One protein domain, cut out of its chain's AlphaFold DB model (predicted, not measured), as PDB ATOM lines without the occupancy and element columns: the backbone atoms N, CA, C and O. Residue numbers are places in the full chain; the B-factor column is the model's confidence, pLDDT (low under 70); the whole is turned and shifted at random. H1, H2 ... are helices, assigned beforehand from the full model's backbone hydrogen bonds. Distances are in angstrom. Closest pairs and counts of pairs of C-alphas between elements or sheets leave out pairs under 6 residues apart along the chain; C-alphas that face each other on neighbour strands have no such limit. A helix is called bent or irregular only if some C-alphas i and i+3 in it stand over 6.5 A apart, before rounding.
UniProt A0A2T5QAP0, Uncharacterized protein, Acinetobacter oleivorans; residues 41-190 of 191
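AT A GLANCE: This is residues 41 to 190 of the 191 residues of an uncharacterized protein of Acinetobacter oleivorans (UniProt A0A2T5QAP0). Helix H2 lies in the middle of a packed body of mostly crossed helices, with H3 on one side of it and the long H8 on another, while H6 and H7 come against it at steep or nearly right angles. Toward one end of the longest axis H1, H4 and H6 cross one another, with short H5 at the tip. The printed part has 150 residues with eight named helices, H1 to H8 in order along the chain, and no named strand: the class is all helix. It is compact, with a radius of gyration of the C-alphas of 15.1 A and spans of 48 by 35 by 29 A.

IN THESE COORDINATES: H1, residues 41 to 56, begins at C-alpha 41 (147.300, 86.139, 111.695) and is 22.5 A long. H2 is residues 59 to 71, 17.3 A; it is irregular, but only just, with C-alphas 61 and 64 7.0 A apart. H3 is residues 79 to 89 and H4 residues 91 to 106, 22.7 A long. H5 is residues 108 to 113. H6, residues 118 to 131, 18.3 A, is also only just irregular, with C-alphas 128 and 131 6.6 A apart. H7 is residues 143 to 152. H8, residues 171 to 188, is 25.6 A long and ends at C-alpha 188 (140.251, 120.436, 111.365).

HOW THE PARTS SIT: H2, H3 and H8 form an up and down bundle, each running against the one before it. H2 and H8 touch at a shallow tilt of 26 degrees, closest at the C-alphas of Phe 64 and Ala 180, 4.9 A. H2 and H3 are a hairpin at 31 degrees, closest at Val 65 and Ala 86, C-alphas 5.2 A apart. H3 and H8 are close but not clearly touching. H6 touches H2 about perpendicular, at 77 degrees, with the C-alphas of Cys 66 and Cys 130 5.0 A apart. H7 touches H2, the closest C-alphas being those of Thr 59 and Leu 147, 5.8 A. H1 touches H6, closest at Asp 46 and Ser 128, C-alphas 6.2 A apart. H4 touches H1, closest at the C-alphas of Ile 49 and Val 100, 6.7 A. H5 only just touches H4, only at the corner, with 3 pairs of C-alphas within 8 A. Every O i to N i+4 pair is within hydrogen-bond range in H3 to H8; H1 has 11 of 12 and H2 7 of 9.

THE WHOLE: The C-alphas of Ala 108 and Ser 167, the two farthest apart, are 48.4 A from each other. The printed part has no cut. The links H6 to H7 and H7 to H8 are long, with 11 and 18 residues. The mean pLDDT of the printed part is 87.6, and residues 131 to 141 and 156 to 158 are under 70.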
ATOM      1  N   ASN A  41     148.370  85.510 110.921       85.88
ATOM      2  CA  ASN A  41     147.300  86.139 111.695       85.88
ATOM      3  C   ASN A  41     146.783  87.423 111.031       85.88
ATOM      4  O   ASN A  41     145.567  87.610 110.970       85.88
ATOM      5  N   SER A  42     147.666  88.234 110.440       84.12
ATOM      6  CA  SER A  42     147.279  89.380 109.604       84.12
ATOM      7  C   SER A  42     146.406  88.934 108.425       84.12
ATOM      8  O   SER A  42     145.319  89.473 108.213       84.12
ATOM      9  N   TYR A  43     146.792  87.864 107.718       84.12
ATOM     10  CA  TYR A  43     145.992  87.306 106.625       84.12
ATOM     11  C   TYR A  43     144.621  86.793 107.090       84.12
ATOM     12  O   TYR A  43     143.613  87.018 106.416       84.12
ATOM     13  N   LYS A  44     144.548  86.108 108.241       88.81
ATOM     14  CA  LYS A  44     143.270  85.649 108.814       88.81
ATOM     15  C   LYS A  44     142.334  86.823 109.111       88.81
ATOM     16  O   LYS A  44     141.148  86.730 108.786       88.81
ATOM     17  N   ILE A  45     142.855  87.907 109.690       90.31
ATOM     18  CA  ILE A  45     142.083  89.120 109.992       90.31
ATOM     19  C   ILE A  45     141.608  89.796 108.701       90.31
ATOM     20  O   ILE A  45     140.407  90.010 108.544       90.31
ATOM     21  N   ASP A  46     142.499  90.036 107.735       86.12
ATOM     22  CA  ASP A  46     142.149  90.622 106.429       86.12
ATOM     23  C   ASP A  46     141.065  89.797 105.714       86.12
ATOM     24  O   ASP A  46     140.068  90.332 105.219       86.12
ATOM     25  N   LYS A  47     141.196  88.465 105.722       86.88
ATOM     26  CA  LYS A  47     140.204  87.554 105.137       86.88
ATOM     27  C   LYS A  47     138.858  87.618 105.859       86.88
ATOM     28  O   LYS A  47     137.821  87.611 105.195       86.88
ATOM     29  N   LEU A  48     138.851  87.672 107.193       92.12
ATOM     30  CA  LEU A  48     137.630  87.835 107.989       92.12
ATOM     31  C   LEU A  48     136.914  89.140 107.622       92.12
ATOM     32  O   LEU A  48     135.721  89.112 107.303       92.12
ATOM     33  N   ILE A  49     137.650  90.254 107.612       91.81
ATOM     34  CA  ILE A  49     137.127  91.587 107.294       91.81
ATOM     35  C   ILE A  49     136.551  91.597 105.881       91.81
ATOM     36  O   ILE A  49     135.383  91.936 105.701       91.81
ATOM     37  N   LYS A  50     137.320  91.157 104.877       87.50
ATOM     38  CA  LYS A  50     136.876  91.135 103.473       87.50
ATOM     39  C   LYS A  50     135.648  90.263 103.259       87.50
ATOM     40  O   LYS A  50     134.724  90.682 102.563       87.50
ATOM     41  N   ASN A  51     135.602  89.075 103.859       89.19
ATOM     42  CA  ASN A  51     134.472  88.159 103.695       89.19
ATOM     43  C   ASN A  51     133.166  88.726 104.256       89.19
ATOM     44  O   ASN A  51     132.114  88.501 103.659       89.19
ATOM     45  N   LYS A  52     133.222  89.439 105.386       92.69
ATOM     46  CA  LYS A  52     132.054  90.141 105.932       92.69
ATOM     47  C   LYS A  52     131.715  91.369 105.098       92.69
ATOM     48  O   LYS A  52     130.591  91.515 104.638       92.69
ATOM     49  N   ALA A  53     132.708  92.206 104.812       91.31
ATOM     50  CA  ALA A  53     132.499  93.471 104.120       91.31
ATOM     51  C   ALA A  53     131.885  93.275 102.726       91.31
ATOM     52  O   ALA A  53     130.980  94.008 102.353       91.31
ATOM     53  N   THR A  54     132.296  92.234 101.995       84.38
ATOM     54  CA  THR A  54     131.738  91.911 100.666       84.38
ATOM     55  C   THR A  54     130.260  91.492 100.720       84.38
ATOM     56  O   THR A  54     129.561  91.592  99.715       84.38
ATOM     57  N   LYS A  55     129.774  91.008 101.869       86.75
ATOM     58  CA  LYS A  55     128.367  90.622 102.066       86.75
ATOM     59  C   LYS A  55     127.524  91.780 102.586       86.75
ATOM     60  O   LYS A  55     126.384  91.944 102.159       86.75
ATOM     61  N   ASP A  56     128.095  92.565 103.495       88.44
ATOM     62  CA  ASP A  56     127.325  93.475 104.337       88.44
ATOM     63  C   ASP A  56     127.446  94.942 103.911       88.44
ATOM     64  O   ASP A  56     126.525  95.723 104.165       88.44
ATOM     65  N   LEU A  57     128.537  95.335 103.246       91.50
ATOM     66  CA  LEU A  57     128.834  96.729 102.904       91.50
ATOM     67  C   LEU A  57     128.714  96.986 101.400       91.50
ATOM     68  O   LEU A  57     129.189  96.218 100.563       91.50
ATOM     69  N   LYS A  58     128.088  98.111 101.063       91.25
ATOM     70  CA  LYS A  58     128.008  98.677  99.715       91.25
ATOM     71  C   LYS A  58     128.936  99.887  99.600       91.25
ATOM     72  O   LYS A  58     129.487 100.358 100.591       91.25
ATOM     73  N   THR A  59     129.084 100.415  98.385       90.31
ATOM     74  CA  THR A  59     129.922 101.593  98.118       90.31
ATOM     75  C   THR A  59     129.549 102.776  99.012       90.31
ATOM     76  O   THR A  59     130.420 103.290  99.704       90.31
ATOM     77  N   ASN A  60     128.267 103.156  99.058       91.50
ATOM     78  CA  ASN A  60     127.773 104.299  99.833       91.50
ATOM     79  C   ASN A  60     128.019 104.153 101.343       91.50
ATOM     80  O   ASN A  60     128.368 105.130 101.995       91.50
ATOM     81  N   ASP A  61     127.944 102.930 101.880       91.50
ATOM     82  CA  ASP A  61     128.241 102.657 103.295       91.50
ATOM     83  C   ASP A  61     129.702 102.977 103.667       91.50
ATOM     84  O   ASP A  61     130.014 103.237 104.831       91.50
ATOM     85  N   LEU A  62     130.602 102.931 102.678       94.25
ATOM     86  CA  LEU A  62     132.035 103.171 102.830       94.25
ATOM     87  C   LEU A  62     132.465 104.577 102.411       94.25
ATOM     88  O   LEU A  62     133.548 104.996 102.818       94.25
ATOM     89  N   VAL A  63     131.651 105.304 101.634       94.88
ATOM     90  CA  VAL A  63     131.992 106.652 101.149       94.88
ATOM     91  C   VAL A  63     132.357 107.555 102.316       94.88
ATOM     92  O   VAL A  63     133.469 108.075 102.346       94.88
ATOM     93  N   PHE A  64     131.463 107.693 103.300       95.81
ATOM     94  CA  PHE A  64     131.707 108.586 104.429       95.81
ATOM     95  C   PHE A  64     133.015 108.246 105.150       95.81
ATOM     96  O   PHE A  64     133.885 109.094 105.336       95.81
ATOM     97  N   VAL A  65     133.161 106.972 105.517       94.94
ATOM     98  CA  VAL A  65     134.271 106.461 106.327       94.94
ATOM     99  C   VAL A  65     135.600 106.627 105.599       94.94
ATOM    100  O   VAL A  65     136.555 107.174 106.154       94.94
ATOM    101  N   CYS A  66     135.675 106.166 104.352       93.50
ATOM    102  CA  CYS A  66     136.929 106.131 103.618       93.50
ATOM    103  C   CYS A  66     137.345 107.504 103.097       93.50
ATOM    104  O   CYS A  66     138.541 107.795 103.098       93.50
ATOM    105  N   GLU A  67     136.408 108.372 102.716       93.81
ATOM    106  CA  GLU A  67     136.731 109.739 102.289       93.81
ATOM    107  C   GLU A  67     137.151 110.606 103.476       93.81
ATOM    108  O   GLU A  67     138.155 111.320 103.384       93.81
ATOM    109  N   LEU A  68     136.478 110.479 104.628       94.31
ATOM    110  CA  LEU A  68     136.913 111.125 105.868       94.31
ATOM    111  C   LEU A  68     138.321 110.660 106.252       94.31
ATOM    112  O   LEU A  68     139.206 111.478 106.520       94.31
ATOM    113  N   ARG A  69     138.557 109.341 106.227       90.69
ATOM    114  CA  ARG A  69     139.855 108.771 106.587       90.69
ATOM    115  C   ARG A  69     140.966 109.238 105.656       90.69
ATOM    116  O   ARG A  69     142.018 109.628 106.151       90.69
ATOM    117  N   LYS A  70     140.752 109.207 104.340       88.19
ATOM    118  CA  LYS A  70     141.742 109.653 103.346       88.19
ATOM    119  C   LYS A  70     142.072 111.129 103.501       88.19
ATOM    120  O   LYS A  70     143.243 111.492 103.486       88.19
ATOM    121  N   SER A  71     141.058 111.960 103.725       89.75
ATOM    122  CA  SER A  71     141.242 113.409 103.841       89.75
ATOM    123  C   SER A  71     142.055 113.812 105.080       89.75
ATOM    124  O   SER A  71     142.747 114.830 105.064       89.75
ATOM    125  N   LEU A  72     142.017 112.996 106.138       90.00
ATOM    126  CA  LEU A  72     142.734 113.227 107.396       90.00
ATOM    127  C   LEU A  72     143.937 112.286 107.603       90.00
ATOM    128  O   LEU A  72     144.537 112.295 108.671       90.00
ATOM    129  N   TRP A  73     144.315 111.466 106.613       81.88
ATOM    130  CA  TRP A  73     145.338 110.424 106.797       81.88
ATOM    131  C   TRP A  73     146.728 110.989 107.113       81.88
ATOM    132  O   TRP A  73     147.443 110.443 107.949       81.88
ATOM    133  N   HIS A  74     147.103 112.079 106.442       80.50
ATOM    134  CA  HIS A  74     148.418 112.720 106.556       80.50
ATOM    135  C   HIS A  74     148.390 113.996 107.409       80.50
ATOM    136  O   HIS A  74     149.237 114.872 107.246       80.50
ATOM    137  N   THR A  75     147.392 114.139 108.282       86.75
ATOM    138  CA  THR A  75     147.284 115.286 109.190       86.75
ATOM    139  C   THR A  75     147.759 114.910 110.594       86.75
ATOM    140  O   THR A  75     148.101 113.764 110.876       86.75
ATOM    141  N   THR A  76     147.787 115.891 111.493       90.25
ATOM    142  CA  THR A  76     148.084 115.702 112.920       90.25
ATOM    143  C   THR A  76     146.902 115.136 113.712       90.25
ATOM    144  O   THR A  76     147.030 114.902 114.913       90.25
ATOM    145  N   VAL A  77     145.748 114.921 113.069       91.69
ATOM    146  CA  VAL A  77     144.538 114.438 113.737       91.69
ATOM    147  C   VAL A  77     144.743 112.983 114.190       91.69
ATOM    148  O   VAL A  77     145.082 112.133 113.362       91.69
ATOM    149  N   PRO A  78     144.498 112.656 115.475       91.31
ATOM    150  CA  PRO A  78     144.632 111.292 115.978       91.31
ATOM    151  C   PRO A  78     143.722 110.301 115.249       91.31
ATOM    152  O   PRO A  78     142.551 110.593 114.982       91.31
ATOM    153  N   PHE A  79     144.235 109.096 114.989       89.56
ATOM    154  CA  PHE A  79     143.483 108.024 114.329       89.56
ATOM    155  C   PHE A  79     142.164 107.728 115.050       89.56
ATOM    156  O   PHE A  79     141.117 107.636 114.414       89.56
ATOM    157  N   GLU A  80     142.197 107.667 116.378       91.62
ATOM    158  CA  GLU A  80     141.047 107.369 117.230       91.62
ATOM    159  C   GLU A  80     139.948 108.426 117.092       91.62
ATOM    160  O   GLU A  80     138.765 108.103 117.132       91.62
ATOM    161  N   THR A  81     140.325 109.689 116.875       93.75
ATOM    162  CA  THR A  81     139.359 110.776 116.650       93.75
ATOM    163  C   THR A  81     138.649 110.601 115.311       93.75
ATOM    164  O   THR A  81     137.434 110.779 115.222       93.75
ATOM    165  N   ILE A  82     139.392 110.215 114.271       93.19
ATOM    166  CA  ILE A  82     138.844 109.957 112.935       93.19
ATOM    167  C   ILE A  82     137.932 108.726 112.970       93.19
ATOM    168  O   ILE A  82     136.825 108.772 112.436       93.19
ATOM    169  N   GLN A  83     138.370 107.649 113.625       94.31
ATOM    170  CA  GLN A  83     137.605 106.410 113.758       94.31
ATOM    171  C   GLN A  83     136.306 106.627 114.542       94.31
ATOM    172  O   GLN A  83     135.246 106.193 114.096       94.31
ATOM    173  N   LEU A  84     136.355 107.355 115.660       94.00
ATOM    174  CA  LEU A  84     135.157 107.675 116.435       94.00
ATOM    175  C   LEU A  84     134.155 108.485 115.601       94.00
ATOM    176  O   LEU A  84     132.970 108.159 115.564       94.00
ATOM    177  N   ALA A  85     134.634 109.497 114.870       94.81
ATOM    178  CA  ALA A  85     133.787 110.271 113.968       94.81
ATOM    179  C   ALA A  85     133.178 109.402 112.853       94.81
ATOM    180  O   ALA A  85     132.006 109.585 112.513       94.81
ATOM    181  N   ALA A  86     133.939 108.444 112.312       94.69
ATOM    182  CA  ALA A  86     133.457 107.469 111.337       94.69
ATOM    183  C   ALA A  86     132.312 106.609 111.890       94.69
ATOM    184  O   ALA A  86     131.264 106.484 111.255       94.69
ATOM    185  N   GLU A  87     132.484 106.048 113.083       94.75
ATOM    186  CA  GLU A  87     131.481 105.193 113.722       94.75
ATOM    187  C   GLU A  87     130.217 105.950 114.132       94.75
ATOM    188  O   GLU A  87     129.108 105.452 113.938       94.75
ATOM    189  N   ASP A  88     130.355 107.158 114.676       94.19
ATOM    190  CA  ASP A  88     129.207 107.929 115.163       94.19
ATOM    191  C   ASP A  88     128.315 108.455 114.034       94.19
ATOM    192  O   ASP A  88     127.114 108.641 114.235       94.19
ATOM    193  N   ASN A  89     128.873 108.640 112.836       93.44
ATOM    194  CA  ASN A  89     128.127 109.108 111.668       93.44
ATOM    195  C   ASN A  89     127.713 107.978 110.712       93.44
ATOM    196  O   ASN A  89     126.854 108.199 109.861       93.44
ATOM    197  N   SER A  90     128.261 106.766 110.862       93.75
ATOM    198  CA  SER A  90     127.885 105.599 110.057       93.75
ATOM    199  C   SER A  90     127.483 104.413 110.946       93.75
ATOM    200  O   SER A  90     128.308 103.555 111.274       93.75
ATOM    201  N   PRO A  91     126.186 104.293 111.314       93.38
ATOM    202  CA  PRO A  91     125.694 103.209 112.167       93.38
ATOM    203  C   PRO A  91     125.976 101.811 111.610       93.38
ATOM    204  O   PRO A  91     126.217 100.867 112.365       93.38
ATOM    205  N   LYS A  92     125.957 101.670 110.279       94.31
ATOM    206  CA  LYS A  92     126.222 100.395 109.612       94.31
ATOM    207  C   LYS A  92     127.701 100.019 109.684       94.31
ATOM    208  O   LYS A  92     128.003  98.869 109.997       94.31
ATOM    209  N   TYR A  93     128.603 100.983 109.495       95.00
ATOM    210  CA  TYR A  93     130.033 100.782 109.728       95.00
ATOM    211  C   TYR A  93     130.326 100.461 111.199       95.00
ATOM    212  O   TYR A  93     131.003  99.479 111.484       95.00
ATOM    213  N   LYS A  94     129.734 101.198 112.146       95.62
ATOM    214  CA  LYS A  94     129.879 100.931 113.588       95.62
ATOM    215  C   LYS A  94     129.448  99.515 113.965       95.62
ATOM    216  O   LYS A  94     130.137  98.817 114.708       95.62
ATOM    217  N   LYS A  95     128.308  99.063 113.431       96.12
ATOM    218  CA  LYS A  95     127.841  97.684 113.611       96.12
ATOM    219  C   LYS A  95     128.835  96.680 113.022       96.12
ATOM    220  O   LYS A  95     129.168  95.711 113.697       96.12
ATOM    221  N   PHE A  96     129.329  96.933 111.812       96.56
ATOM    222  CA  PHE A  96     130.326  96.091 111.155       96.56
ATOM    223  C   PHE A  96     131.612  95.952 111.988       96.56
ATOM    224  O   PHE A  96     132.036  94.829 112.260       96.56
ATOM    225  N   VAL A  97     132.192  97.065 112.453       96.25
ATOM    226  CA  VAL A  97     133.399  97.071 113.302       96.25
ATOM    227  C   VAL A  97     133.163  96.241 114.560       96.25
ATOM    228  O   VAL A  97     133.955  95.357 114.878       96.25
ATOM    229  N   ARG A  98     132.024  96.441 115.235       96.38
ATOM    230  CA  ARG A  98     131.663  95.681 116.438       96.38
ATOM    231  C   ARG A  98     131.600  94.174 116.185       96.38
ATOM    232  O   ARG A  98     132.072  93.401 117.016       96.38
ATOM    233  N   GLU A  99     130.999  93.747 115.079       96.44
ATOM    234  CA  GLU A  99     130.907  92.327 114.725       96.44
ATOM    235  C   GLU A  99     132.280  91.728 114.403       96.44
ATOM    236  O   GLU A  99     132.581  90.617 114.840       96.44
ATOM    237  N   VAL A 100     133.139  92.469 113.695       96.56
ATOM    238  CA  VAL A 100     134.528  92.059 113.438       96.56
ATOM    239  C   VAL A 100     135.308  91.933 114.746       96.56
ATOM    240  O   VAL A 100     135.929  90.895 114.974       96.56
ATOM    241  N   THR A 101     135.235  92.926 115.638       97.00
ATOM    242  CA  THR A 101     135.878  92.874 116.961       97.00
ATOM    243  C   THR A 101     135.451  91.634 117.733       97.00
ATOM    244  O   THR A 101     136.293  90.944 118.306       97.00
ATOM    245  N   GLN A 102     134.151  91.336 117.766       97.25
ATOM    246  CA  GLN A 102     133.629  90.181 118.499       97.25
ATOM    247  C   GLN A 102     134.197  88.861 117.977       97.25
ATOM    248  O   GLN A 102     134.549  87.997 118.782       97.25
ATOM    249  N   ASP A 103     134.313  88.714 116.659       96.81
ATOM    250  CA  ASP A 103     134.869  87.507 116.050       96.81
ATOM    251  C   ASP A 103     136.383  87.398 116.285       96.81
ATOM    252  O   ASP A 103     136.859  86.324 116.657       96.81
ATOM    253  N   ILE A 104     137.133  88.503 116.182       96.50
ATOM    254  CA  ILE A 104     138.572  88.537 116.502       96.50
ATOM    255  C   ILE A 104     138.807  88.189 117.973       96.50
ATOM    256  O   ILE A 104     139.694  87.405 118.290       96.50
ATOM    257  N   PHE A 105     138.009  88.736 118.892       96.81
ATOM    258  CA  PHE A 105     138.202  88.521 120.331       96.81
ATOM    259  C   PHE A 105     137.732  87.143 120.809       96.81
ATOM    260  O   PHE A 105     138.088  86.736 121.919       96.81
ATOM    261  N   ARG A 106     136.949  86.425 119.995       97.06
ATOM    262  CA  ARG A 106     136.569  85.030 120.245       97.06
ATOM    263  C   ARG A 106     137.702  84.058 119.910       97.06
ATOM    264  O   ARG A 106     137.791  83.007 120.542       97.06
ATOM    265  N   ASP A 107     138.560  84.401 118.956       95.88
ATOM    266  CA  ASP A 107     139.748  83.621 118.617       95.88
ATOM    267  C   ASP A 107     140.927  84.036 119.513       95.88
ATOM    268  O   ASP A 107     141.372  85.183 119.504       95.88
ATOM    269  N   ALA A 108     141.448  83.103 120.315       94.19
ATOM    270  CA  ALA A 108     142.526  83.397 121.259       94.19
ATOM    271  C   ALA A 108     143.826  83.855 120.572       94.19
ATOM    272  O   ALA A 108     144.521  84.717 121.114       94.19
ATOM    273  N   GLN A 109     144.139  83.314 119.388       92.94
ATOM    274  CA  GLN A 109     145.329  83.694 118.624       92.94
ATOM    275  C   GLN A 109     145.163  85.101 118.054       92.94
ATOM    276  O   GLN A 109     146.044  85.941 118.228       92.94
ATOM    277  N   LEU A 110     144.014  85.391 117.436       94.38
ATOM    278  CA  LEU A 110     143.766  86.713 116.855       94.38
ATOM    279  C   LEU A 110     143.647  87.791 117.935       94.38
ATOM    280  O   LEU A 110     144.199  88.877 117.780       94.38
ATOM    281  N   LYS A 111     143.008  87.479 119.068       96.31
ATOM    282  CA  LYS A 111     142.964  88.366 120.236       96.31
ATOM    283  C   LYS A 111     144.363  88.698 120.748       96.31
ATOM    284  O   LYS A 111     144.630  89.861 121.043       96.31
ATOM    285  N   ALA A 112     145.242  87.702 120.878       92.19
ATOM    286  CA  ALA A 112     146.623  87.923 121.302       92.19
ATOM    287  C   ALA A 112     147.395  88.774 120.282       92.19
ATOM    288  O   ALA A 112     148.097  89.705 120.674       92.19
ATOM    289  N   PHE A 113     147.194  88.510 118.988       90.62
ATOM    290  CA  PHE A 113     147.801  89.258 117.889       90.62
ATOM    291  C   PHE A 113     147.463  90.756 117.940       90.62
ATOM    292  O   PHE A 113     148.365  91.591 117.941       90.62
ATOM    293  N   VAL A 114     146.184  91.108 118.117       91.88
ATOM    294  CA  VAL A 114     145.734  92.510 118.287       91.88
ATOM    295  C   VAL A 114     145.890  93.025 119.726       91.88
ATOM    296  O   VAL A 114     145.308  94.042 120.108       91.88
ATOM    297  N   LYS A 115     146.638  92.307 120.576       93.06
ATOM    298  CA  LYS A 115     146.906  92.642 121.990       93.06
ATOM    299  C   LYS A 115     145.637  92.870 122.828       93.06
ATOM    300  O   LYS A 115     145.678  93.570 123.838       93.06
ATOM    301  N   GLY A 116     144.503  92.317 122.400       91.88
ATOM    302  CA  GLY A 116     143.190  92.528 123.006       91.88
ATOM    303  C   GLY A 116     142.689  93.977 122.974       91.88
ATOM    304  O   GLY A 116     141.856  94.330 123.807       91.88
ATOM    305  N   LYS A 117     143.197  94.825 122.070       93.19
ATOM    306  CA  LYS A 117     142.843  96.251 121.987       93.19
ATOM    307  C   LYS A 117     141.925  96.535 120.802       93.19
ATOM    308  O   LYS A 117     142.209  96.107 119.688       93.19
ATOM    309  N   GLN A 118     140.872  97.323 121.033       93.12
ATOM    310  CA  GLN A 118     139.964  97.780 119.970       93.12
ATOM    311  C   GLN A 118     140.701  98.613 118.914       93.12
ATOM    312  O   GLN A 118     140.513  98.385 117.731       93.12
ATOM    313  N   SER A 119     141.608  99.497 119.336       91.31
ATOM    314  CA  SER A 119     142.367 100.362 118.427       91.31
ATOM    315  C   SER A 119     143.185  99.584 117.388       91.31
ATOM    316  O   SER A 119     143.333 100.033 116.260       91.31
ATOM    317  N   GLU A 120     143.709  98.408 117.752       91.25
ATOM    318  CA  GLU A 120     144.458  97.543 116.829       91.25
ATOM    319  C   GLU A 120     143.500  96.870 115.825       91.25
ATOM    320  O   GLU A 120     143.822  96.755 114.648       91.25
ATOM    321  N   VAL A 121     142.282  96.505 116.249       93.25
ATOM    322  CA  VAL A 121     141.226  96.021 115.338       93.25
ATOM    323  C   VAL A 121     140.783  97.120 114.370       93.25
ATOM    324  O   VAL A 121     140.646  96.859 113.176       93.25
ATOM    325  N   ASP A 122     140.588  98.342 114.862       92.56
ATOM    326  CA  ASP A 122     140.174  99.485 114.047       92.56
ATOM    327  C   ASP A 122     141.193  99.776 112.937       92.56
ATOM    328  O   ASP A 122     140.808 100.027 111.794       92.56
ATOM    329  N   LEU A 123     142.493  99.691 113.245       88.44
ATOM    330  CA  LEU A 123     143.566  99.851 112.259       88.44
ATOM    331  C   LEU A 123     143.478  98.800 111.145       88.44
ATOM    332  O   LEU A 123     143.544  99.157 109.966       88.44
ATOM    333  N   GLU A 124     143.281  97.530 111.499       88.25
ATOM    334  CA  GLU A 124     143.138  96.433 110.532       88.25
ATOM    335  C   GLU A 124     141.878  96.591 109.664       88.25
ATOM    336  O   GLU A 124     141.920  96.408 108.441       88.25
ATOM    337  N   VAL A 125     140.753  96.985 110.274       92.06
ATOM    338  CA  VAL A 125     139.484  97.240 109.572       92.06
ATOM    339  C   VAL A 125     139.630  98.389 108.585       92.06
ATOM    340  O   VAL A 125     139.327  98.225 107.400       92.06
ATOM    341  N   VAL A 126     140.123  99.543 109.036       89.00
ATOM    342  CA  VAL A 126     140.300 100.719 108.178       89.00
ATOM    343  C   VAL A 126     141.318 100.443 107.076       89.00
ATOM    344  O   VAL A 126     141.071 100.804 105.923       89.00
ATOM    345  N   GLY A 127     142.424  99.763 107.393       83.00
ATOM    346  CA  GLY A 127     143.421  99.340 106.408       83.00
ATOM    347  C   GLY A 127     142.798  98.492 105.299       83.00
ATOM    348  O   GLY A 127     142.926  98.815 104.116       83.00
ATOM    349  N   SER A 128     142.041  97.464 105.686       86.56
ATOM    350  CA  SER A 128     141.344  96.551 104.771       86.56
ATOM    351  C   SER A 128     140.299  97.248 103.898       86.56
ATOM    352  O   SER A 128     140.165  96.956 102.706       86.56
ATOM    353  N   LEU A 129     139.533  98.178 104.472       90.31
ATOM    354  CA  LEU A 129     138.430  98.830 103.770       90.31
ATOM    355  C   LEU A 129     138.895 100.007 102.911       90.31
ATOM    356  O   LEU A 129     138.514 100.094 101.742       90.31
ATOM    357  N   CYS A 130     139.728 100.893 103.454       86.94
ATOM    358  CA  CYS A 130     139.939 102.231 102.903       86.94
ATOM    359  C   CYS A 130     141.339 102.484 102.339       86.94
ATOM    360  O   CYS A 130     141.463 103.310 101.434       86.94
ATOM    361  N   THR A 131     142.387 101.842 102.870       69.44
ATOM    362  CA  THR A 131     143.760 102.365 102.701       69.44
ATOM    363  C   THR A 131     144.859 101.346 102.445       69.44
ATOM    364  O   THR A 131     146.033 101.680 102.572       69.44
ATOM    365  N   LEU A 132     144.555 100.131 102.003       59.75
ATOM    366  CA  LEU A 132     145.625  99.281 101.494       59.75
ATOM    367  C   LEU A 132     146.029  99.740 100.098       59.75
ATOM    368  O   LEU A 132     145.420  99.306  99.135       59.75
ATOM    369  N   LEU A 133     147.060 100.573 100.009       51.16
ATOM    370  CA  LEU A 133     148.164 100.353  99.078       51.16
ATOM    371  C   LEU A 133     149.185  99.538  99.871       51.16
ATOM    372  O   LEU A 133     149.722 100.017 100.868       51.16
ATOM    373  N   ASN A 134     149.410  98.281  99.501       49.03
ATOM    374  CA  ASN A 134     150.514  97.530 100.083       49.03
ATOM    375  C   ASN A 134     151.819  98.226  99.647       49.03
ATOM    376  O   ASN A 134     152.131  98.256  98.459       49.03
ATOM    377  N   SER A 135     152.555  98.799 100.601       38.34
ATOM    378  CA  SER A 135     153.748  99.620 100.343       38.34
ATOM    379  C   SER A 135     154.895  98.859  99.674       38.34
ATOM    380  O   SER A 135     155.754  99.481  99.061       38.34
ATOM    381  N   GLU A 136     154.913  97.530  99.780       35.38
ATOM    382  CA  GLU A 136     155.943  96.664  99.193       35.38
ATOM    383  C   GLU A 136     155.596  96.201  97.770       35.38
ATOM    384  O   GLU A 136     156.487  95.888  96.987       35.38
ATOM    385  N   THR A 137     154.309  96.158  97.413       43.53
ATOM    386  CA  THR A 137     153.827  95.606  96.130       43.53
ATOM    387  C   THR A 137     153.098  96.622  95.254       43.53
ATOM    388  O   THR A 137     152.744  96.293  94.128       43.53
ATOM    389  N   GLY A 138     152.797  97.820  95.768       41.00
ATOM    390  CA  GLY A 138     151.984  98.828  95.076       41.00
ATOM    391  C   GLY A 138     150.520  98.419  94.853       41.00
ATOM    392  O   GLY A 138     149.766  99.151  94.224       41.00
ATOM    393  N   SER A 139     150.078  97.261  95.359       48.88
ATOM    394  CA  SER A 139     148.722  96.758  95.110       48.88
ATOM    395  C   SER A 139     147.683  97.424  96.015       48.88
ATOM    396  O   SER A 139     147.830  97.433  97.243       48.88
ATOM    397  N   SER A 140     146.600  97.944  95.421       56.47
ATOM    398  CA  SER A 140     145.457  98.431  96.196       56.47
ATOM    399  C   SER A 140     144.607  97.250  96.690       56.47
ATOM    400  O   SER A 140     143.960  96.572  95.892       56.47
ATOM    401  N   ARG A 141     144.602  96.964  98.001       62.59
ATOM    402  CA  ARG A 141     143.685  95.989  98.630       62.59
ATOM    403  C   ARG A 141     142.444  96.646  99.248       62.59
ATOM    404  O   ARG A 141     141.663  95.933  99.876       62.59
ATOM    405  N   SER A 142     142.259  97.961  99.084       82.19
ATOM    406  CA  SER A 142     141.085  98.675  99.597       82.19
ATOM    407  C   SER A 142     139.808  98.177  98.917       82.19
ATOM    408  O   SER A 142     139.638  98.304  97.700       82.19
ATOM    409  N   LEU A 143     138.875  97.647  99.716       87.25
ATOM    410  CA  LEU A 143     137.542  97.296  99.222       87.25
ATOM    411  C   LEU A 143     136.834  98.515  98.618       87.25
ATOM    412  O   LEU A 143     136.203  98.392  97.572       87.25
ATOM    413  N   TYR A 144     136.966  99.684  99.245       90.44
ATOM    414  CA  TYR A 144     136.355 100.917  98.762       90.44
ATOM    415  C   TYR A 144     136.838 101.303  97.361       90.44
ATOM    416  O   TYR A 144     136.008 101.518  96.480       90.44
ATOM    417  N   ASN A 145     138.152 101.300  97.112       87.06
ATOM    418  CA  ASN A 145     138.695 101.598  95.781       87.06
ATOM    419  C   ASN A 145     138.175 100.609  94.735       87.06
ATOM    420  O   ASN A 145     137.772 101.016  93.646       87.06
ATOM    421  N   LYS A 146     138.131  99.314  95.076       86.75
ATOM    422  CA  LYS A 146     137.576  98.280  94.196       86.75
ATOM    423  C   LYS A 146     136.110  98.556  93.858       86.75
ATOM    424  O   LYS A 146     135.739  98.494  92.690       86.75
ATOM    425  N   LEU A 147     135.289  98.865  94.860       89.62
ATOM    426  CA  LEU A 147     133.867  99.150  94.668       89.62
ATOM    427  C   LEU A 147     133.640 100.433  93.858       89.62
ATOM    428  O   LEU A 147     132.767 100.448  92.993       89.62
ATOM    429  N   LEU A 148     134.428 101.486  94.088       89.50
ATOM    430  CA  LEU A 148     134.371 102.713  93.290       89.50
ATOM    431  C   LEU A 148     134.772 102.471  91.836       89.50
ATOM    432  O   LEU A 148     134.057 102.896  90.933       89.50
ATOM    433  N   SER A 149     135.881 101.766  91.607       87.00
ATOM    434  CA  SER A 149     136.355 101.431  90.262       87.00
ATOM    435  C   SER A 149     135.306 100.626  89.497       87.00
ATOM    436  O   SER A 149     134.968 100.966  88.368       87.00
ATOM    437  N   GLN A 150     134.686  99.634  90.141       88.56
ATOM    438  CA  GLN A 150     133.599  98.858  89.539       88.56
ATOM    439  C   GLN A 150     132.344  99.693  89.256       88.56
ATOM    440  O   GLN A 150     131.690  99.478  88.238       88.56
ATOM    441  N   LYS A 151     131.987 100.624  90.148       91.50
ATOM    442  CA  LYS A 151     130.755 101.418  90.036       91.50
ATOM    443  C   LYS A 151     130.880 102.577  89.043       91.50
ATOM    444  O   LYS A 151     129.919 102.872  88.342       91.50
ATOM    445  N   TYR A 152     132.046 103.220  88.980       90.12
ATOM    446  CA  TYR A 152     132.262 104.471  88.243       90.12
ATOM    447  C   TYR A 152     133.342 104.394  87.161       90.12
ATOM    448  O   TYR A 152     133.604 105.396  86.499       90.12
ATOM    449  N   ASN A 153     133.938 103.217  86.948       86.00
ATOM    450  CA  ASN A 153     134.984 102.975  85.953       86.00
ATOM    451  C   ASN A 153     136.184 103.929  86.095       86.00
ATOM    452  O   ASN A 153     136.656 104.507  85.117       86.00
ATOM    453  N   ILE A 154     136.643 104.113  87.336       79.38
ATOM    454  CA  ILE A 154     137.850 104.881  87.661       79.38
ATOM    455  C   ILE A 154     139.042 103.967  87.929       79.38
ATOM    456  O   ILE A 154     138.879 102.786  88.252       79.38
ATOM    457  N   ASP A 155     140.240 104.538  87.831       76.69
ATOM    458  CA  ASP A 155     141.476 103.868  88.217       76.69
ATOM    459  C   ASP A 155     141.463 103.497  89.716       76.69
ATOM    460  O   ASP A 155     140.973 104.235  90.574       76.69
ATOM    461  N   LEU A 156     141.990 102.315  90.034       68.75
ATOM    462  CA  LEU A 156     142.096 101.808  91.401       68.75
ATOM    463  C   LEU A 156     143.074 102.637  92.239       68.75
ATOM    464  O   LEU A 156     142.885 102.742  93.457       68.75
ATOM    465  N   GLU A 157     144.092 103.223  91.605       66.69
ATOM    466  CA  GLU A 157     145.098 104.057  92.271       66.69
ATOM    467  C   GLU A 157     144.541 105.425  92.678       66.69
ATOM    468  O   GLU A 157     144.877 105.936  93.747       66.69
ATOM    469  N   SER A 158     143.605 105.975  91.900       65.44
ATOM    470  CA  SER A 158     142.941 107.245  92.207       65.44
ATOM    471  C   SER A 158     141.743 107.102  93.147       65.44
ATOM    472  O   SER A 158     141.140 108.112  93.471       65.44
ATOM    473  N   GLY A 159     141.403 105.888  93.605       71.31
ATOM    474  CA  GLY A 159     140.113 105.491  94.194       71.31
ATOM    475  C   GLY A 159     139.491 106.405  95.257       71.31
ATOM    476  O   GLY A 159     139.420 106.047  96.425       71.31
ATOM    477  N   SER A 160     138.983 107.562  94.865       83.69
ATOM    478  CA  SER A 160     138.225 108.518  95.664       83.69
ATOM    479  C   SER A 160     137.149 109.115  94.772       83.69
ATOM    480  O   SER A 160     137.356 109.303  93.570       83.69
ATOM    481  N   LEU A 161     136.005 109.446  95.364       87.00
ATOM    482  CA  LEU A 161     134.932 110.145  94.659       87.00
ATOM    483  C   LEU A 161     135.368 111.510  94.123       87.00
ATOM    484  O   LEU A 161     134.792 111.974  93.147       87.00
ATOM    485  N   SER A 162     136.407 112.124  94.699       85.12
ATOM    486  CA  SER A 162     136.968 113.386  94.200       85.12
ATOM    487  C   SER A 162     137.506 113.305  92.764       85.12
ATOM    488  O   SER A 162     137.587 114.333  92.094       85.12
ATOM    489  N   TYR A 163     137.825 112.101  92.273       84.06
ATOM    490  CA  TYR A 163     138.285 111.860  90.901       84.06
ATOM    491  C   TYR A 163     137.190 111.318  89.976       84.06
ATOM    492  O   TYR A 163     137.448 111.054  88.800       84.06
ATOM    493  N   VAL A 164     135.972 111.135  90.485       85.00
ATOM    494  CA  VAL A 164     134.825 110.734  89.672       85.00
ATOM    495  C   VAL A 164     134.147 111.987  89.127       85.00
ATOM    496  O   VAL A 164     133.939 112.966  89.839       85.00
ATOM    497  N   ASP A 165     133.756 111.942  87.857       83.94
ATOM    498  CA  ASP A 165     132.849 112.930  87.277       83.94
ATOM    499  C   ASP A 165     131.529 112.934  88.060       83.94
ATOM    500  O   ASP A 165     130.738 111.991  87.978       83.94
ATOM    501  N   ILE A 166     131.300 114.000  88.833       81.12
ATOM    502  CA  ILE A 166     130.190 114.078  89.788       81.12
ATOM    503  C   ILE A 166     128.817 113.967  89.120       81.12
ATOM    504  O   ILE A 166     127.875 113.497  89.751       81.12
ATOM    505  N   SER A 167     128.712 114.306  87.828       84.50
ATOM    506  CA  SER A 167     127.475 114.137  87.053       84.50
ATOM    507  C   SER A 167     127.055 112.670  86.894       84.50
ATOM    508  O   SER A 167     125.906 112.383  86.558       84.50
ATOM    509  N   LYS A 168     127.977 111.736  87.157       87.62
ATOM    510  CA  LYS A 168     127.780 110.285  87.077       87.62
ATOM    511  C   LYS A 168     127.663 109.627  88.452       87.62
ATOM    512  O   LYS A 168     127.418 108.423  88.526       87.62
ATOM    513  N   VAL A 169     127.851 110.383  89.535       91.12
ATOM    514  CA  VAL A 169     127.787 109.871  90.910       91.12
ATOM    515  C   VAL A 169     126.330 109.831  91.367       91.12
ATOM    516  O   VAL A 169     125.526 110.700  91.044       91.12
ATOM    517  N   THR A 170     125.966 108.789  92.114       94.25
ATOM    518  CA  THR A 170     124.605 108.660  92.646       94.25
ATOM    519  C   THR A 170     124.397 109.669  93.766       94.25
ATOM    520  O   THR A 170     125.314 109.882  94.555       94.25
ATOM    521  N   GLN A 171     123.192 110.232  93.895       94.38
ATOM    522  CA  GLN A 171     122.914 111.223  94.942       94.38
ATOM    523  C   GLN A 171     123.256 110.701  96.348       94.38
ATOM    524  O   GLN A 171     123.854 111.424  97.131       94.38
ATOM    525  N   GLU A 172     122.989 109.421  96.628       94.38
ATOM    526  CA  GLU A 172     123.362 108.780  97.898       94.38
ATOM    527  C   GLU A 172     124.872 108.852  98.192       94.38
ATOM    528  O   GLU A 172     125.272 109.106  99.325       94.38
ATOM    529  N   ASP A 173     125.721 108.664  97.178       94.31
ATOM    530  CA  ASP A 173     127.178 108.703  97.339       94.31
ATOM    531  C   ASP A 173     127.657 110.159  97.475       94.31
ATOM    532  O   ASP A 173     128.574 110.435  98.247       94.31
ATOM    533  N   ILE A 174     127.011 111.103  96.775       94.50
ATOM    534  CA  ILE A 174     127.268 112.545  96.921       94.50
ATOM    535  C   ILE A 174     126.932 113.001  98.342       94.50
ATOM    536  O   ILE A 174     127.734 113.693  98.967       94.50
ATOM    537  N   ASP A 175     125.779 112.601  98.874       95.44
ATOM    538  CA  ASP A 175     125.335 112.996 100.210       95.44
ATOM    539  C   ASP A 175     126.309 112.495 101.285       95.44
ATOM    540  O   ASP A 175     126.704 113.259 102.169       95.44
ATOM    541  N   GLU A 176     126.756 111.239 101.195       96.50
ATOM    542  CA  GLU A 176     127.763 110.685 102.108       96.50
ATOM    543  C   GLU A 176     129.133 111.363 101.950       96.50
ATOM    544  O   GLU A 176     129.805 111.643 102.947       96.50
ATOM    545  N   TYR A 177     129.536 111.702 100.723       95.12
ATOM    546  CA  TYR A 177     130.781 112.430 100.467       95.12
ATOM    547  C   TYR A 177     130.758 113.837 101.075       95.12
ATOM    548  O   TYR A 177     131.694 114.241 101.766       95.12
ATOM    549  N   LEU A 178     129.667 114.580 100.882       95.00
ATOM    550  CA  LEU A 178     129.503 115.923 101.443       95.00
ATOM    551  C   LEU A 178     129.433 115.895 102.973       95.00
ATOM    552  O   LEU A 178     130.017 116.760 103.631       95.00
ATOM    553  N   LYS A 179     128.786 114.880 103.563       96.00
ATOM    554  CA  LYS A 179     128.846 114.644 105.014       96.00
ATOM    555  C   LYS A 179     130.285 114.430 105.478       96.00
ATOM    556  O   LYS A 179     130.676 115.029 106.481       96.00
ATOM    557  N   ALA A 180     131.077 113.634 104.756       96.06
ATOM    558  CA  ALA A 180     132.482 113.395 105.088       96.06
ATOM    559  C   ALA A 180     133.297 114.692 105.057       96.06
ATOM    560  O   ALA A 180     134.053 114.953 105.988       96.06
ATOM    561  N   LYS A 181     133.092 115.542 104.042       95.75
ATOM    562  CA  LYS A 181     133.759 116.849 103.934       95.75
ATOM    563  C   LYS A 181     133.383 117.805 105.057       95.75
ATOM    564  O   LYS A 181     134.260 118.389 105.683       95.75
ATOM    565  N   LYS A 182     132.103 117.879 105.412       95.75
ATOM    566  CA  LYS A 182     131.669 118.676 106.565       95.75
ATOM    567  C   LYS A 182     132.257 118.156 107.884       95.75
ATOM    568  O   LYS A 182     132.634 118.942 108.751       95.75
ATOM    569  N   ALA A 183     132.326 116.837 108.067       96.06
ATOM    570  CA  ALA A 183     132.949 116.236 109.245       96.06
ATOM    571  C   ALA A 183     134.459 116.521 109.293       96.06
ATOM    572  O   ALA A 183     134.972 116.892 110.347       96.06
ATOM    573  N   GLU A 184     135.144 116.414 108.152       95.62
ATOM    574  CA  GLU A 184     136.554 116.770 107.989       95.62
ATOM    575  C   GLU A 184     136.818 118.214 108.442       95.62
ATOM    576  O   GLU A 184     137.674 118.439 109.298       95.62
ATOM    577  N   GLU A 185     136.061 119.181 107.918       95.06
ATOM    578  CA  GLU A 185     136.173 120.601 108.274       95.06
ATOM    579  C   GLU A 185     135.988 120.823 109.779       95.06
ATOM    580  O   GLU A 185     136.823 121.449 110.432       95.06
ATOM    581  N   ASN A 186     134.934 120.243 110.358       94.62
ATOM    582  CA  ASN A 186     134.647 120.365 111.788       94.62
ATOM    583  C   ASN A 186     135.749 119.780 112.678       94.62
ATOM    584  O   ASN A 186     135.939 120.248 113.802       94.62
ATOM    585  N   ILE A 187     136.439 118.735 112.218       95.38
ATOM    586  CA  ILE A 187     137.569 118.147 112.938       95.38
ATOM    587  C   ILE A 187     138.792 119.051 112.805       95.38
ATOM    588  O   ILE A 187     139.402 119.371 113.819       95.38
ATOM    589  N   ARG A 188     139.119 119.521 111.595       91.88
ATOM    590  CA  ARG A 188     140.251 120.436 111.365       91.88
ATOM    591  C   ARG A 188     140.128 121.740 112.150       91.88
ATOM    592  O   ARG A 188     141.130 122.271 112.578       91.88
ATOM    593  N   LEU A 189     138.922 122.245 112.397       91.69
ATOM    594  CA  LEU A 189     138.740 123.441 113.232       91.69
ATOM    595  C   LEU A 189     139.126 123.237 114.709       91.69
ATOM    596  O   LEU A 189     139.230 124.212 115.450       91.69
ATOM    597  N   LYS A 190     139.302 121.988 115.155       91.06
ATOM    598  CA  LYS A 190     139.648 121.641 116.541       91.06
ATOM    599  C   LYS A 190     141.132 121.310 116.741       91.06
ATOM    600  O   LYS A 190     141.526 121.139 117.893       91.06
TER     601      LYS A 190